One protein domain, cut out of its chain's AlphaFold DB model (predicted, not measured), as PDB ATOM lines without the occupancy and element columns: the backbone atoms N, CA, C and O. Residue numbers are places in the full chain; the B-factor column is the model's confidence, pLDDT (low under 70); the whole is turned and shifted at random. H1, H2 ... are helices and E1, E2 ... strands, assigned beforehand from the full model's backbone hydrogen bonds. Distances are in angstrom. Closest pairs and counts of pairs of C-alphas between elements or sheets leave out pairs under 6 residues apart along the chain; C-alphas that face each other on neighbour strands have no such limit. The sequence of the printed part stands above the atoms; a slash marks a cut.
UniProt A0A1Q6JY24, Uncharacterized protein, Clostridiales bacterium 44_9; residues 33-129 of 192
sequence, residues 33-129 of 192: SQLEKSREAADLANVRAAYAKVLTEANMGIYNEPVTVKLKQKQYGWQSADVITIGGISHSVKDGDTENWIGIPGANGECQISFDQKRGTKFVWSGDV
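Overview. This is residues 33 to 129 of the 192 residues of an uncharacterized protein of Clostridiales bacterium 44_9 (UniProt A0A1Q6JY24). One long helix, H1, runs over one face of a three-stranded antiparallel sheet, E1, E4 and E5, and nearly along its strands. A small separate hairpin, E2 and E3, sits beside the helix and is joined to the sheet by two long links. The printed part has 97 residues, with one named helix and five named strands in the order H1, E1, E2, E3, E4, E5, and its class is mixed, helices and strands. The sheet's order is E1, E4, E5. The whole is compact, with a radius of gyration of the C-alphas of 12.9 A, yet elongated in outline, spanning 41 by 22 by 21 A.

Arrangement. In the larger sheet, E4, residues 110 to 116, is the inner strand, and E1, residues 67 to 70, and E5, residues 120 to 125, are the edge strands. E1 and E4 are antiparallel at 164 degrees, with N 69 and O 111 within hydrogen-bond range at 2.8 A. E4 and E5 form a hairpin, antiparallel at 162 degrees, with N 112 and O 124 at 2.8 A and N 122 and O 114 at 2.8 A. Residues 101 to 102 also pair, parallel, with residues 123 to 124 of E5. H1, residues 33 to 59, is on this sheet at a height over the sheet of 8.7 A. It lies over E4 and only just over E1, where 3 of its C-alphas fall. It runs along the strands, at 25 degrees to E4 on the local plane. Its closest C-alphas to E4 are those of Tyr 51 and Ile 113, 6.4 A apart, and to E1 those of Val 47 and Val 69, 6.3 A apart. Every O i to N i+4 pair in H1 is within hydrogen-bond range. E2, residues 84 to 86, and E3, residues 89 to 91, form the second sheet, a hairpin antiparallel at 159 degrees, with N 84 and O 91 at 2.9 A. The closest C-alphas of H1 and E2 are those of Arg 48 and Ile 86, 6.5 A apart. H1 and E3 are apart, as are E2 and E5.

Along the chain. H1 begins at C-alpha 33, (8.165, -17.447, 38.639), and measures 38.9 A from first to last C-alpha. E4 measures 19.3 A, E5 16.4 A and E1 10.1 A. E5 ends at C-alpha 125, (20.738, -31.652, 47.649).

Size, cuts and confidence. The two C-alphas farthest apart, those of Ser 33 and Gly 61, are 41.7 A from each other. The printed part has no cut. The links E1 to E2, 13 residues, and E3 to E4, 18 residues, are long. The mean pLDDT of the printed part is 90.8, and no printed residue is under 70.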
ATOM      1  N   SER A  33       7.317 -16.478  39.360       78.88
ATOM      2  CA  SER A  33       8.165 -17.447  38.639       78.88
ATOM      3  C   SER A  33       9.560 -16.895  38.322       78.88
ATOM      4  O   SER A  33      10.565 -17.594  38.462       78.88
ATOM      5  N   GLN A  34       9.648 -15.611  37.966       84.69
ATOM      6  CA  GLN A  34      10.912 -14.961  37.614       84.69
ATOM      7  C   GLN A  34      11.822 -14.751  38.829       84.69
ATOM      8  O   GLN A  34      13.047 -14.855  38.712       84.69
ATOM      9  N   LEU A  35      11.243 -14.496  40.006       85.94
ATOM     10  CA  LEU A  35      11.992 -14.455  41.260       85.94
ATOM     11  C   LEU A  35      12.604 -15.817  41.592       85.94
ATOM     12  O   LEU A  35      13.770 -15.874  41.983       85.94
ATOM     13  N   GLU A  36      11.855 -16.901  41.399       86.44
ATOM     14  CA  GLU A  36      12.350 -18.248  41.689       86.44
ATOM     15  C   GLU A  36      13.457 -18.667  40.718       86.44
ATOM     16  O   GLU A  36      14.530 -19.087  41.148       86.44
ATOM     17  N   LYS A  37      13.281 -18.382  39.425       88.81
ATOM     18  CA  LYS A  37      14.332 -18.543  38.412       88.81
ATOM     19  C   LYS A  37      15.601 -17.746  38.733       88.81
ATOM     20  O   LYS A  37      16.713 -18.212  38.492       88.81
ATOM     21  N   SER A  38      15.456 -16.543  39.289       90.69
ATOM     22  CA  SER A  38      16.600 -15.714  39.694       90.69
ATOM     23  C   SER A  38      17.341 -16.299  40.901       90.69
ATOM     24  O   SER A  38      18.570 -16.225  40.962       90.69
ATOM     25  N   ARG A  39      16.615 -16.900  41.853       91.94
ATOM     26  CA  ARG A  39      17.201 -17.619  42.998       91.94
ATOM     27  C   ARG A  39      17.952 -18.863  42.534       91.94
ATOM     28  O   ARG A  39      19.116 -19.006  42.890       91.94
ATOM     29  N   GLU A  40      17.339 -19.670  41.669       92.25
ATOM     30  CA  GLU A  40      17.961 -20.853  41.059       92.25
ATOM     31  C   GLU A  40      19.258 -20.488  40.321       92.25
ATOM     32  O   GLU A  40      20.292 -21.123  40.522       92.25
ATOM     33  N   ALA A  41      19.248 -19.424  39.511       92.75
ATOM     34  CA  ALA A  41      20.444 -18.973  38.800       92.75
ATOM     35  C   ALA A  41      21.585 -18.583  39.758       92.75
ATOM     36  O   ALA A  41      22.751 -18.896  39.497       92.75
ATOM     37  N   ALA A  42      21.260 -17.922  40.875       94.62
ATOM     38  CA  ALA A  42      22.235 -17.568  41.901       94.62
ATOM     39  C   ALA A  42      22.766 -18.806  42.641       94.62
ATOM     40  O   ALA A  42      23.974 -18.920  42.853       94.62
ATOM     41  N   ASP A  43      21.889 -19.743  42.999       94.56
ATOM     42  CA  ASP A  43      22.260 -20.993  43.663       94.56
ATOM     43  C   ASP A  43      23.171 -21.834  42.771       94.56
ATOM     44  O   ASP A  43      24.240 -22.265  43.203       94.56
ATOM     45  N   LEU A  44      22.831 -21.963  41.491       93.94
ATOM     46  CA  LEU A  44      23.635 -22.678  40.508       93.94
ATOM     47  C   LEU A  44      25.015 -22.035  40.302       93.94
ATOM     48  O   LEU A  44      26.014 -22.742  40.152       93.94
ATOM     49  N   ALA A  45      25.103 -20.702  40.313       95.50
ATOM     50  CA  ALA A  45      26.383 -19.996  40.262       95.50
ATOM     51  C   ALA A  45      27.238 -20.273  41.512       95.50
ATOM     52  O   ALA A  45      28.429 -20.567  41.386       95.50
ATOM     53  N   ASN A  46      26.632 -20.254  42.703       96.25
ATOM     54  CA  ASN A  46      27.322 -20.556  43.959       96.25
ATOM     55  C   ASN A  46      27.794 -22.016  44.015       96.25
ATOM     56  O   ASN A  46      28.931 -22.277  44.407       96.25
ATOM     57  N   VAL A  47      26.966 -22.965  43.569       96.31
ATOM     58  CA  VAL A  47      27.326 -24.389  43.498       96.31
ATOM     59  C   VAL A  47      28.460 -24.618  42.501       96.31
ATOM     60  O   VAL A  47      29.387 -25.363  42.804       96.31
ATOM     61  N   ARG A  48      28.471 -23.935  41.348       95.31
ATOM     62  CA  ARG A  48      29.601 -23.993  40.398       95.31
ATOM     63  C   ARG A  48      30.897 -23.439  40.989       95.31
ATOM     64  O   ARG A  48      31.961 -24.010  40.754       95.31
ATOM     65  N   ALA A  49      30.820 -22.358  41.762       95.50
ATOM     66  CA  ALA A  49      31.981 -21.812  42.459       95.50
ATOM     67  C   ALA A  49      32.503 -22.781  43.538       95.50
ATOM     68  O   ALA A  49      33.706 -23.028  43.620       95.50
ATOM     69  N   ALA A  50      31.604 -23.385  44.320       95.31
ATOM     70  CA  ALA A  50      31.956 -24.395  45.314       95.31
ATOM     71  C   ALA A  50      32.527 -25.670  44.676       95.31
ATOM     72  O   ALA A  50      33.516 -26.205  45.165       95.31
ATOM     73  N   TYR A  51      31.974 -26.110  43.546       95.25
ATOM     74  CA  TYR A  51      32.517 -27.200  42.737       95.25
ATOM     75  C   TYR A  51      33.968 -26.937  42.323       95.25
ATOM     76  O   TYR A  51      34.831 -27.792  42.523       95.25
ATOM     77  N   ALA A  52      34.259 -25.742  41.797       93.62
ATOM     78  CA  ALA A  52      35.620 -25.372  41.419       93.62
ATOM     79  C   ALA A  52      36.570 -25.403  42.627       93.62
ATOM     80  O   ALA A  52      37.682 -25.919  42.519       93.62
ATOM     81  N   LYS A  53      36.110 -24.922  43.791       93.38
ATOM     82  CA  LYS A  53      36.862 -24.998  45.049       93.38
ATOM     83  C   LYS A  53      37.172 -26.448  45.436       93.38
ATOM     84  O   LYS A  53      38.342 -26.773  45.627       93.38
ATOM     85  N   VAL A  54      36.166 -27.320  45.481       93.81
ATOM     86  CA  VAL A  54      36.340 -28.746  45.813       93.81
ATOM     87  C   VAL A  54      37.334 -29.416  44.864       93.81
ATOM     88  O   VAL A  54      38.190 -30.181  45.299       93.81
ATOM     89  N   LEU A  55      37.284 -29.096  43.568       91.94
ATOM     90  CA  LEU A  55      38.236 -29.642  42.600       91.94
ATOM     91  C   LEU A  55      39.668 -29.135  42.840       91.94
ATOM     92  O   LEU A  55      40.624 -29.894  42.691       91.94
ATOM     93  N   THR A  56      39.839 -27.869  43.237       91.12
ATOM     94  CA  THR A  56      41.166 -27.350  43.606       91.12
ATOM     95  C   THR A  56      41.725 -28.016  44.863       91.12
ATOM     96  O   THR A  56      42.910 -28.336  44.892       91.12
ATOM     97  N   GLU A  57      40.884 -28.287  45.863       91.00
ATOM     98  CA  GLU A  57      41.261 -29.008  47.087       91.00
ATOM     99  C   GLU A  57      41.631 -30.467  46.783       91.00
ATOM    100  O   GLU A  57      42.672 -30.946  47.238       91.00
ATOM    101  N   ALA A  58      40.868 -31.127  45.907       90.69
ATOM    102  CA  ALA A  58      41.175 -32.473  45.424       90.69
ATOM    103  C   ALA A  58      42.528 -32.541  44.701       90.69
ATOM    104  O   ALA A  58      43.315 -33.455  44.947       90.69
ATOM    105  N   ASN A  59      42.856 -31.545  43.871       90.00
ATOM    106  CA  ASN A  59      44.169 -31.461  43.218       90.00
ATOM    107  C   ASN A  59      45.324 -31.256  44.212       90.00
ATOM    108  O   ASN A  59      46.464 -31.602  43.908       90.00
ATOM    109  N   MET A  60      45.041 -30.715  45.400       90.88
ATOM    110  CA  MET A  60      45.998 -30.577  46.501       90.88
ATOM    111  C   MET A  60      46.049 -31.817  47.412       90.88
ATOM    112  O   MET A  60      46.771 -31.815  48.408       90.88
ATOM    113  N   GLY A  61      45.322 -32.886  47.074       87.75
ATOM    114  CA  GLY A  61      45.296 -34.137  47.832       87.75
ATOM    115  C   GLY A  61      44.307 -34.155  49.000       87.75
ATOM    116  O   GLY A  61      44.360 -35.076  49.815       87.75
ATOM    117  N   ILE A  62      43.416 -33.163  49.096       85.75
ATOM    118  CA  ILE A  62      42.348 -33.112  50.098       85.75
ATOM    119  C   ILE A  62      41.085 -33.699  49.470       85.75
ATOM    120  O   ILE A  62      40.512 -33.130  48.544       85.75
ATOM    121  N   TYR A  63      40.646 -34.850  49.972       87.56
ATOM    122  CA  TYR A  63      39.500 -35.586  49.438       87.56
ATOM    123  C   TYR A  63      38.405 -35.728  50.489       87.56
ATOM    124  O   TYR A  63      38.685 -35.716  51.683       87.56
ATOM    125  N   ASN A  64      37.168 -35.946  50.035       82.12
ATOM    126  CA  ASN A  64      36.000 -36.226  50.878       82.12
ATOM    127  C   ASN A  64      35.607 -35.134  51.888       82.12
ATOM    128  O   ASN A  64      34.718 -35.375  52.699       82.12
ATOM    129  N   GLU A  65      36.188 -33.939  51.805       87.12
ATOM    130  CA  GLU A  65      35.751 -32.774  52.577       87.12
ATOM    131  C   GLU A  65      34.580 -32.086  51.852       87.12
ATOM    132  O   GLU A  65      34.751 -31.609  50.723       87.12
ATOM    133  N   PRO A  66      33.364 -32.074  52.431       90.38
ATOM    134  CA  PRO A  66      32.212 -31.474  51.783       90.38
ATOM    135  C   PRO A  66      32.230 -29.947  51.916       90.38
ATOM    136  O   PRO A  66      32.362 -29.394  53.007       90.38
ATOM    137  N   VAL A  67      32.003 -29.252  50.804       94.50
ATOM    138  CA  VAL A  67      31.699 -27.818  50.792       94.50
ATOM    139  C   VAL A  67      30.189 -27.638  50.715       94.50
ATOM    140  O   VAL A  67      29.546 -28.101  49.776       94.50
ATOM    141  N   THR A  68      29.632 -26.927  51.692       96.31
ATOM    142  CA  THR A  68      28.194 -26.654  51.776       96.31
ATOM    143  C   THR A  68      27.851 -25.292  51.184       96.31
ATOM    144  O   THR A  68      28.411 -24.266  51.575       96.31
ATOM    145  N   VAL A  69      26.871 -25.272  50.286       96.38
ATOM    146  CA  VAL A  69      26.253 -24.066  49.734       96.38
ATOM    147  C   VAL A  69      24.820 -23.978  50.238       96.38
ATOM    148  O   VAL A  69      24.018 -24.875  50.001       96.38
ATOM    149  N   LYS A  70      24.484 -22.876  50.912       95.88
ATOM    150  CA  LYS A  70      23.101 -22.578  51.303       95.88
ATOM    151  C   LYS A  70      22.301 -22.148  50.078       95.88
ATOM    152  O   LYS A  70      22.721 -21.222  49.380       95.88
ATOM    153  N   LEU A  71      21.159 -22.787  49.849       93.81
ATOM    154  CA  LEU A  71      20.266 -22.481  48.737       93.81
ATOM    155  C   LEU A  71      19.332 -21.324  49.099       93.81
ATOM    156  O   LEU A  71      18.865 -21.184  50.234       93.81
ATOM    157  N   LYS A  72      19.053 -20.478  48.115       90.69
ATOM    158  CA  LYS A  72      18.091 -19.376  48.178       90.69
ATOM    159  C   LYS A  72      16.722 -19.774  47.646       90.69
ATOM    160  O   LYS A  72      15.768 -19.025  47.881       90.69
ATOM    161  N   GLN A  73      16.626 -20.906  46.952       87.12
ATOM    162  CA  GLN A  73      15.380 -21.499  46.481       87.12
ATOM    163  C   GLN A  73      14.340 -21.622  47.611       87.12
ATOM    164  O   GLN A  73      14.661 -21.831  48.787       87.12
ATOM    165  N   LYS A  74      13.075 -21.425  47.251       86.00
ATOM    166  CA  LYS A  74      11.889 -21.444  48.121       86.00
ATOM    167  C   LYS A  74      10.823 -22.434  47.655       86.00
ATOM    168  O   LYS A  74       9.864 -22.679  48.386       86.00
ATOM    169  N   GLN A  75      10.991 -23.008  46.472       84.12
ATOM    170  CA  GLN A  75      10.121 -24.047  45.939       84.12
ATOM    171  C   GLN A  75      10.834 -25.389  45.887       84.12
ATOM    172  O   GLN A  75      11.977 -25.486  45.443       84.12
ATOM    173  N   TYR A  76      10.148 -26.435  46.333       86.19
ATOM    174  CA  TYR A  76      10.677 -27.786  46.262       86.19
ATOM    175  C   TYR A  76      10.631 -28.296  44.823       86.19
ATOM    176  O   TYR A  76       9.595 -28.216  44.165       86.19
ATOM    177  N   GLY A  77      11.761 -28.801  44.328       84.69
ATOM    178  CA  GLY A  77      11.850 -29.380  42.987       84.69
ATOM    179  C   GLY A  77      11.688 -28.386  41.836       84.69
ATOM    180  O   GLY A  77      11.449 -28.798  40.703       84.69
ATOM    181  N   TRP A  78      11.821 -27.085  42.103       87.19
ATOM    182  CA  TRP A  78      11.860 -26.084  41.044       87.19
ATOM    183  C   TRP A  78      13.104 -26.264  40.165       87.19
ATOM    184  O   TRP A  78      14.214 -26.419  40.675       87.19
ATOM    185  N   GLN A  79      12.902 -26.206  38.848       86.25
ATOM    186  CA  GLN A  79      13.960 -26.228  37.844       86.25
ATOM    187  C   GLN A  79      13.511 -25.416  36.623       86.25
ATOM    188  O   GLN A  79      12.470 -25.709  36.031       86.25
ATOM    189  N   SER A  80      14.271 -24.395  36.219       86.31
ATOM    190  CA  SER A  80      13.906 -23.561  35.064       86.31
ATOM    191  C   SER A  80      14.293 -24.185  33.721       86.31
ATOM    192  O   SER A  80      13.773 -23.743  32.693       86.31
ATOM    193  N   ALA A  81      15.235 -25.123  33.695       87.31
ATOM    194  CA  ALA A  81      15.636 -25.867  32.499       87.31
ATOM    195  C   ALA A  81      15.190 -27.327  32.623       87.31
ATOM    196  O   ALA A  81      14.970 -27.789  33.731       87.31
ATOM    197  N   ASP A  82      15.093 -28.082  31.527       86.06
ATOM    198  CA  ASP A  82      14.804 -29.525  31.622       86.06
ATOM    199  C   ASP A  82      15.988 -30.321  32.189       86.06
ATOM    200  O   ASP A  82      15.778 -31.316  32.876       86.06
ATOM    201  N   VAL A  83      17.222 -29.868  31.945       89.19
ATOM    202  CA  VAL A  83      18.456 -30.502  32.425       89.19
ATOM    203  C   VAL A  83      19.419 -29.428  32.926       89.19
ATOM    204  O   VAL A  83      19.632 -28.414  32.255       89.19
ATOM    205  N   ILE A  84      20.027 -29.662  34.088       91.38
ATOM    206  CA  ILE A  84      21.101 -28.836  34.647       91.38
ATOM    207  C   ILE A  84      22.423 -29.588  34.510       91.38
ATOM    208  O   ILE A  84      22.514 -30.751  34.885       91.38
ATOM    209  N   THR A  85      23.466 -28.897  34.038       92.56
ATOM    210  CA  THR A  85      24.834 -29.433  33.984       92.56
ATOM    211  C   THR A  85      25.782 -28.650  34.895       92.56
ATOM    212  O   THR A  85      25.889 -27.415  34.807       92.56
ATOM    213  N   ILE A  86      26.510 -29.377  35.749       92.25
ATOM    214  CA  ILE A  86      27.552 -28.861  36.650       92.25
ATOM    215  C   ILE A  86      28.766 -29.788  36.561       92.25
ATOM    216  O   ILE A  86      28.661 -30.977  36.832       92.25
ATOM    217  N   GLY A  87      29.928 -29.263  36.156       86.31
ATOM    218  CA  GLY A  87      31.162 -30.062  36.126       86.31
ATOM    219  C   GLY A  87      31.105 -31.300  35.216       86.31
ATOM    220  O   GLY A  87      31.756 -32.295  35.507       86.31
ATOM    221  N   GLY A  88      30.291 -31.267  34.154       88.44
ATOM    222  CA  GLY A  88      30.067 -32.404  33.249       88.44
ATOM    223  C   GLY A  88      28.995 -33.400  33.712       88.44
ATOM    224  O   GLY A  88      28.583 -34.246  32.925       88.44
ATOM    225  N   ILE A  89      28.490 -33.272  34.941       90.25
ATOM    226  CA  ILE A  89      27.373 -34.069  35.462       90.25
ATOM    227  C   ILE A  89      26.071 -33.369  35.078       90.25
ATOM    228  O   ILE A  89      25.903 -32.187  35.380       90.25
ATOM    229  N   SER A  90      25.181 -34.082  34.385       92.88
ATOM    230  CA  SER A  90      23.877 -33.574  33.947       92.88
ATOM    231  C   SER A  90      22.750 -34.328  34.645       92.88
ATOM    232  O   SER A  90      22.811 -35.553  34.723       92.88
ATOM    233  N   HIS A  91      21.739 -33.612  35.134       93.94
ATOM    234  CA  HIS A  91      20.597 -34.188  35.852       93.94
ATOM    235  C   HIS A  91      19.323 -33.373  35.605       93.94
ATOM    236  O   HIS A  91      19.389 -32.155  35.396       93.94
ATOM    237  N   SER A  92      18.173 -34.044  35.603       90.75
ATOM    238  CA  SER A  92      16.853 -33.420  35.667       90.75
ATOM    239  C   SER A  92      16.177 -33.761  36.983       90.75
ATOM    240  O   SER A  92      16.187 -34.914  37.385       90.75
ATOM    241  N   VAL A  93      15.449 -32.824  37.591       87.12
ATOM    242  CA  VAL A  93      14.592 -33.106  38.758       87.12
ATOM    243  C   VAL A  93      13.551 -34.214  38.516       87.12
ATOM    244  O   VAL A  93      13.011 -34.778  39.463       87.12
ATOM    245  N   LYS A  94      13.244 -34.518  37.246       86.75
ATOM    246  CA  LYS A  94      12.364 -35.628  36.841       86.75
ATOM    247  C   LYS A  94      13.062 -36.989  36.938       86.75
ATOM    248  O   LYS A  94      12.383 -38.012  37.010       86.75
ATOM    249  N   ASP A  95      14.389 -36.993  36.912       87.31
ATOM    250  CA  ASP A  95      15.214 -38.179  37.065       87.31
ATOM    251  C   ASP A  95      15.368 -38.509  38.553       87.31
ATOM    252  O   ASP A  95      15.406 -37.630  39.414       87.31
ATOM    253  N   GLY A  96      15.476 -39.800  38.862       89.12
ATOM    254  CA  GLY A  96      15.821 -40.241  40.209       89.12
ATOM    255  C   GLY A  96      17.262 -39.894  40.592       89.12
ATOM    256  O   GLY A  96      18.032 -39.323  39.814       89.12
ATOM    257  N   ASP A  97      17.637 -40.295  41.802       93.38
ATOM    258  CA  ASP A  97      19.008 -40.174  42.287       93.38
ATOM    259  C   ASP A  97      19.993 -40.938  41.389       93.38
ATOM    260  O   ASP A  97      19.734 -42.051  40.922       93.38
ATOM    261  N   THR A  98      21.165 -40.343  41.187       92.81
ATOM    262  CA  THR A  98      22.306 -40.949  40.493       92.81
ATOM    263  C   THR A  98      23.508 -40.994  41.430       92.81
ATOM    264  O   THR A  98      23.517 -40.346  42.469       92.81
ATOM    265  N   GLU A  99      24.574 -41.706  41.064       92.00
ATOM    266  CA  GLU A  99      25.780 -41.799  41.906       92.00
ATOM    267  C   GLU A  99      26.364 -40.426  42.302       92.00
ATOM    268  O   GLU A  99      26.849 -40.255  43.422       92.00
ATOM    269  N   ASN A 100      26.264 -39.443  41.403       93.50
ATOM    270  CA  ASN A 100      26.867 -38.118  41.557       93.50
ATOM    271  C   ASN A 100      25.851 -37.003  41.833       93.50
ATOM    272  O   ASN A 100      26.251 -35.853  42.020       93.50
ATOM    273  N   TRP A 101      24.558 -37.321  41.872       95.19
ATOM    274  CA  TRP A 101      23.485 -36.363  42.118       95.19
ATOM    275  C   TRP A 101      22.403 -37.012  42.974       95.19
ATOM    276  O   TRP A 101      21.659 -37.862  42.491       95.19
ATOM    277  N   ILE A 102      22.341 -36.615  44.240       95.00
ATOM    278  CA  ILE A 102      21.444 -37.187  45.244       95.00
ATOM    279  C   ILE A 102      20.505 -36.101  45.753       95.00
ATOM    280  O   ILE A 102      20.967 -35.043  46.180       95.00
ATOM    281  N   GLY A 103      19.210 -36.388  45.779       92.88
ATOM    282  CA  GLY A 103      18.189 -35.522  46.343       92.88
ATOM    283  C   GLY A 103      17.732 -34.399  45.413       92.88
ATOM    284  O   GLY A 103      18.228 -34.198  44.304       92.88
ATOM    285  N   ILE A 104      16.753 -33.646  45.915       91.56
ATOM    286  CA  ILE A 104      16.077 -32.560  45.207       91.56
ATOM    287  C   ILE A 104      16.226 -31.275  46.036       91.56
ATOM    288  O   ILE A 104      15.993 -31.315  47.249       91.56
ATOM    289  N   PRO A 105      16.587 -30.135  45.421       90.81
ATOM    290  CA  PRO A 105      16.662 -28.863  46.128       90.81
ATOM    291  C   PRO A 105      15.283 -28.430  46.645       90.81
ATOM    292  O   PRO A 105      14.287 -28.430  45.912       90.81
ATOM    293  N   GLY A 106      15.240 -28.051  47.923       87.44
ATOM    294  CA  GLY A 106      14.039 -27.580  48.616       87.44
ATOM    295  C   GLY A 106      14.213 -26.210  49.265       87.44
ATOM    296  O   GLY A 106      15.300 -25.625  49.250       87.44
ATOM    297  N   ALA A 107      13.138 -25.692  49.863       86.56
ATOM    298  CA  ALA A 107      13.197 -24.417  50.570       86.56
ATOM    299  C   ALA A 107      14.157 -24.497  51.766       86.56
ATOM    300  O   ALA A 107      14.221 -25.515  52.448       86.56
ATOM    301  N   ASN A 108      14.921 -23.425  52.012       86.38
ATOM    302  CA  ASN A 108      15.953 -23.383  53.068       86.38
ATOM    303  C   ASN A 108      16.994 -24.515  52.960       86.38
ATOM    304  O   ASN A 108      17.649 -24.860  53.945       86.38
ATOM    305  N   GLY A 109      17.120 -25.090  51.765       91.94
ATOM    306  CA  GLY A 109      17.964 -26.230  51.487       91.94
ATOM    307  C   GLY A 109      19.445 -25.910  51.418       91.94
ATOM    308  O   GLY A 109      19.880 -24.755  51.456       91.94
ATOM    309  N   GLU A 110      20.231 -26.966  51.271       96.06
ATOM    310  CA  GLU A 110      21.670 -26.881  51.081       96.06
ATOM    311  C   GLU A 110      22.105 -27.843  49.972       96.06
ATOM    312  O   GLU A 110      21.506 -28.897  49.760       96.06
ATOM    313  N   CYS A 111      23.165 -27.473  49.261       96.50
ATOM    314  CA  CYS A 111      23.895 -28.368  48.378       96.50
ATOM    315  C   CYS A 111      25.247 -28.668  49.018       96.50
ATOM    316  O   CYS A 111      26.023 -27.746  49.280       96.50
ATOM    317  N   GLN A 112      25.533 -29.940  49.271       96.50
ATOM    318  CA  GLN A 112      26.856 -30.392  49.684       96.50
ATOM    319  C   GLN A 112      27.596 -30.949  48.475       96.50
ATOM    320  O   GLN A 112      27.115 -31.863  47.802       96.50
ATOM    321  N   ILE A 113      28.777 -30.399  48.217       96.00
ATOM    322  CA  ILE A 113      29.659 -30.820  47.137       96.00
ATOM    323  C   ILE A 113      30.853 -31.525  47.763       96.00
ATOM    324  O   ILE A 113      31.545 -30.946  48.592       96.00
ATOM    325  N   SER A 114      31.108 -32.762  47.358       93.38
ATOM    326  CA  SER A 114      32.256 -33.549  47.824       93.38
ATOM    327  C   SER A 114      32.938 -34.225  46.643       93.38
ATOM    328  O   SER A 114      32.297 -34.470  45.623       93.38
ATOM    329  N   PHE A 115      34.228 -34.528  46.765       93.62
ATOM    330  CA  PHE A 115      34.975 -35.245  45.734       93.62
ATOM    331  C   PHE A 115      35.569 -36.532  46.297       93.62
ATOM    332  O   PHE A 115      36.346 -36.496  47.253       93.62
ATOM    333  N   ASP A 116      35.215 -37.649  45.663       89.50
ATOM    334  CA  ASP A 116      35.780 -38.973  45.900       89.50
ATOM    335  C   ASP A 116      36.676 -39.357  44.715       89.50
ATOM    336  O   ASP A 116      36.306 -39.198  43.554       89.50
ATOM    337  N   GLN A 117      37.859 -39.897  44.991       86.62
ATOM    338  CA  GLN A 117      38.849 -40.190  43.951       86.62
ATOM    339  C   GLN A 117      38.406 -41.284  42.961       86.62
ATOM    340  O   GLN A 117      38.888 -41.316  41.829       86.62
ATOM    341  N   LYS A 118      37.516 -42.196  43.367       86.25
ATOM    342  CA  LYS A 118      37.012 -43.283  42.512       86.25
ATOM    343  C   LYS A 118      35.746 -42.880  41.762       86.25
ATOM    344  O   LYS A 118      35.567 -43.318  40.631       86.25
ATOM    345  N   ARG A 119      34.874 -42.096  42.400       85.25
ATOM    346  CA  ARG A 119      33.523 -41.774  41.899       85.25
ATOM    347  C   ARG A 119      33.404 -40.378  41.288       85.25
ATOM    348  O   ARG A 119      32.484 -40.122  40.520       85.25
ATOM    349  N   GLY A 120      34.359 -39.497  41.573       90.38
ATOM    350  CA  GLY A 120      34.351 -38.106  41.143       90.38
ATOM    351  C   GLY A 120      33.562 -37.209  42.095       90.38
ATOM    352  O   GLY A 120      33.473 -37.456  43.300       90.38
ATOM    353  N   THR A 121      33.030 -36.113  41.556       92.94
ATOM    354  CA  THR A 121      32.270 -35.143  42.344       92.94
ATOM    355  C   THR A 121      30.843 -35.611  42.575       92.94
ATOM    356  O   THR A 121      30.141 -35.965  41.635       92.94
ATOM    357  N   LYS A 122      30.394 -35.514  43.822       94.56
ATOM    358  CA  LYS A 122      29.037 -35.826  44.249       94.56
ATOM    359  C   LYS A 122      28.351 -34.571  44.772       94.56
ATOM    360  O   LYS A 122      28.891 -33.894  45.653       94.56
ATOM    361  N   PHE A 123      27.152 -34.320  44.260       96.12
ATOM    362  CA  PHE A 123      26.225 -33.294  44.723       96.12
ATOM    363  C   PHE A 123      25.127 -33.942  45.562       96.12
ATOM    364  O   PHE A 123      24.466 -34.876  45.106       96.12
ATOM    365  N   VAL A 124      24.932 -33.453  46.782       95.88
ATOM    366  CA  VAL A 124      23.837 -33.875  47.660       95.88
ATOM    367  C   VAL A 124      22.969 -32.666  47.957       95.88
ATOM    368  O   VAL A 124      23.430 -31.709  48.580       95.88
ATOM    369  N   TRP A 125      21.726 -32.708  47.500       95.50
ATOM    370  CA  TRP A 125      20.738 -31.652  47.649       95.50
ATOM    371  C   TRP A 125      19.770 -31.991  48.771       95.50
ATOM    372  O   TRP A 125      19.313 -33.126  48.913       95.50
ATOM    373  N   SER A 126      19.437 -30.984  49.563       94.25
ATOM    374  CA  SER A 126      18.452 -31.082  50.630       94.25
ATOM    375  C   SER A 126      17.561 -29.846  50.649       94.25
ATOM    376  O   SER A 126      17.805 -28.863  49.947       94.25
ATOM    377  N   GLY A 127      16.520 -29.895  51.474       90.88
ATOM    378  CA  GLY A 127      15.664 -28.762  51.778       90.88
ATOM    379  C   GLY A 127      14.272 -29.203  52.183       90.88
ATOM    380  O   GLY A 127      13.911 -30.376  52.071       90.88
ATOM    381  N   ASP A 128      13.493 -28.243  52.658       87.94
ATOM    382  CA  ASP A 128      12.111 -28.478  53.022       87.94
ATOM    383  C   ASP A 128      11.307 -28.839  51.766       87.94
ATOM    384  O   ASP A 128      11.427 -28.201  50.716       87.94
ATOM    385  N   VAL A 129      10.423 -29.829  51.903       80.50
ATOM    386  CA  VAL A 129       9.393 -30.139  50.896       80.50
ATOM    387  C   VAL A 129       8.292 -29.073  50.852       80.50
ATOM    388  O   VAL A 129       7.405 -29.116  49.999       80.50
TER     389      VAL A 129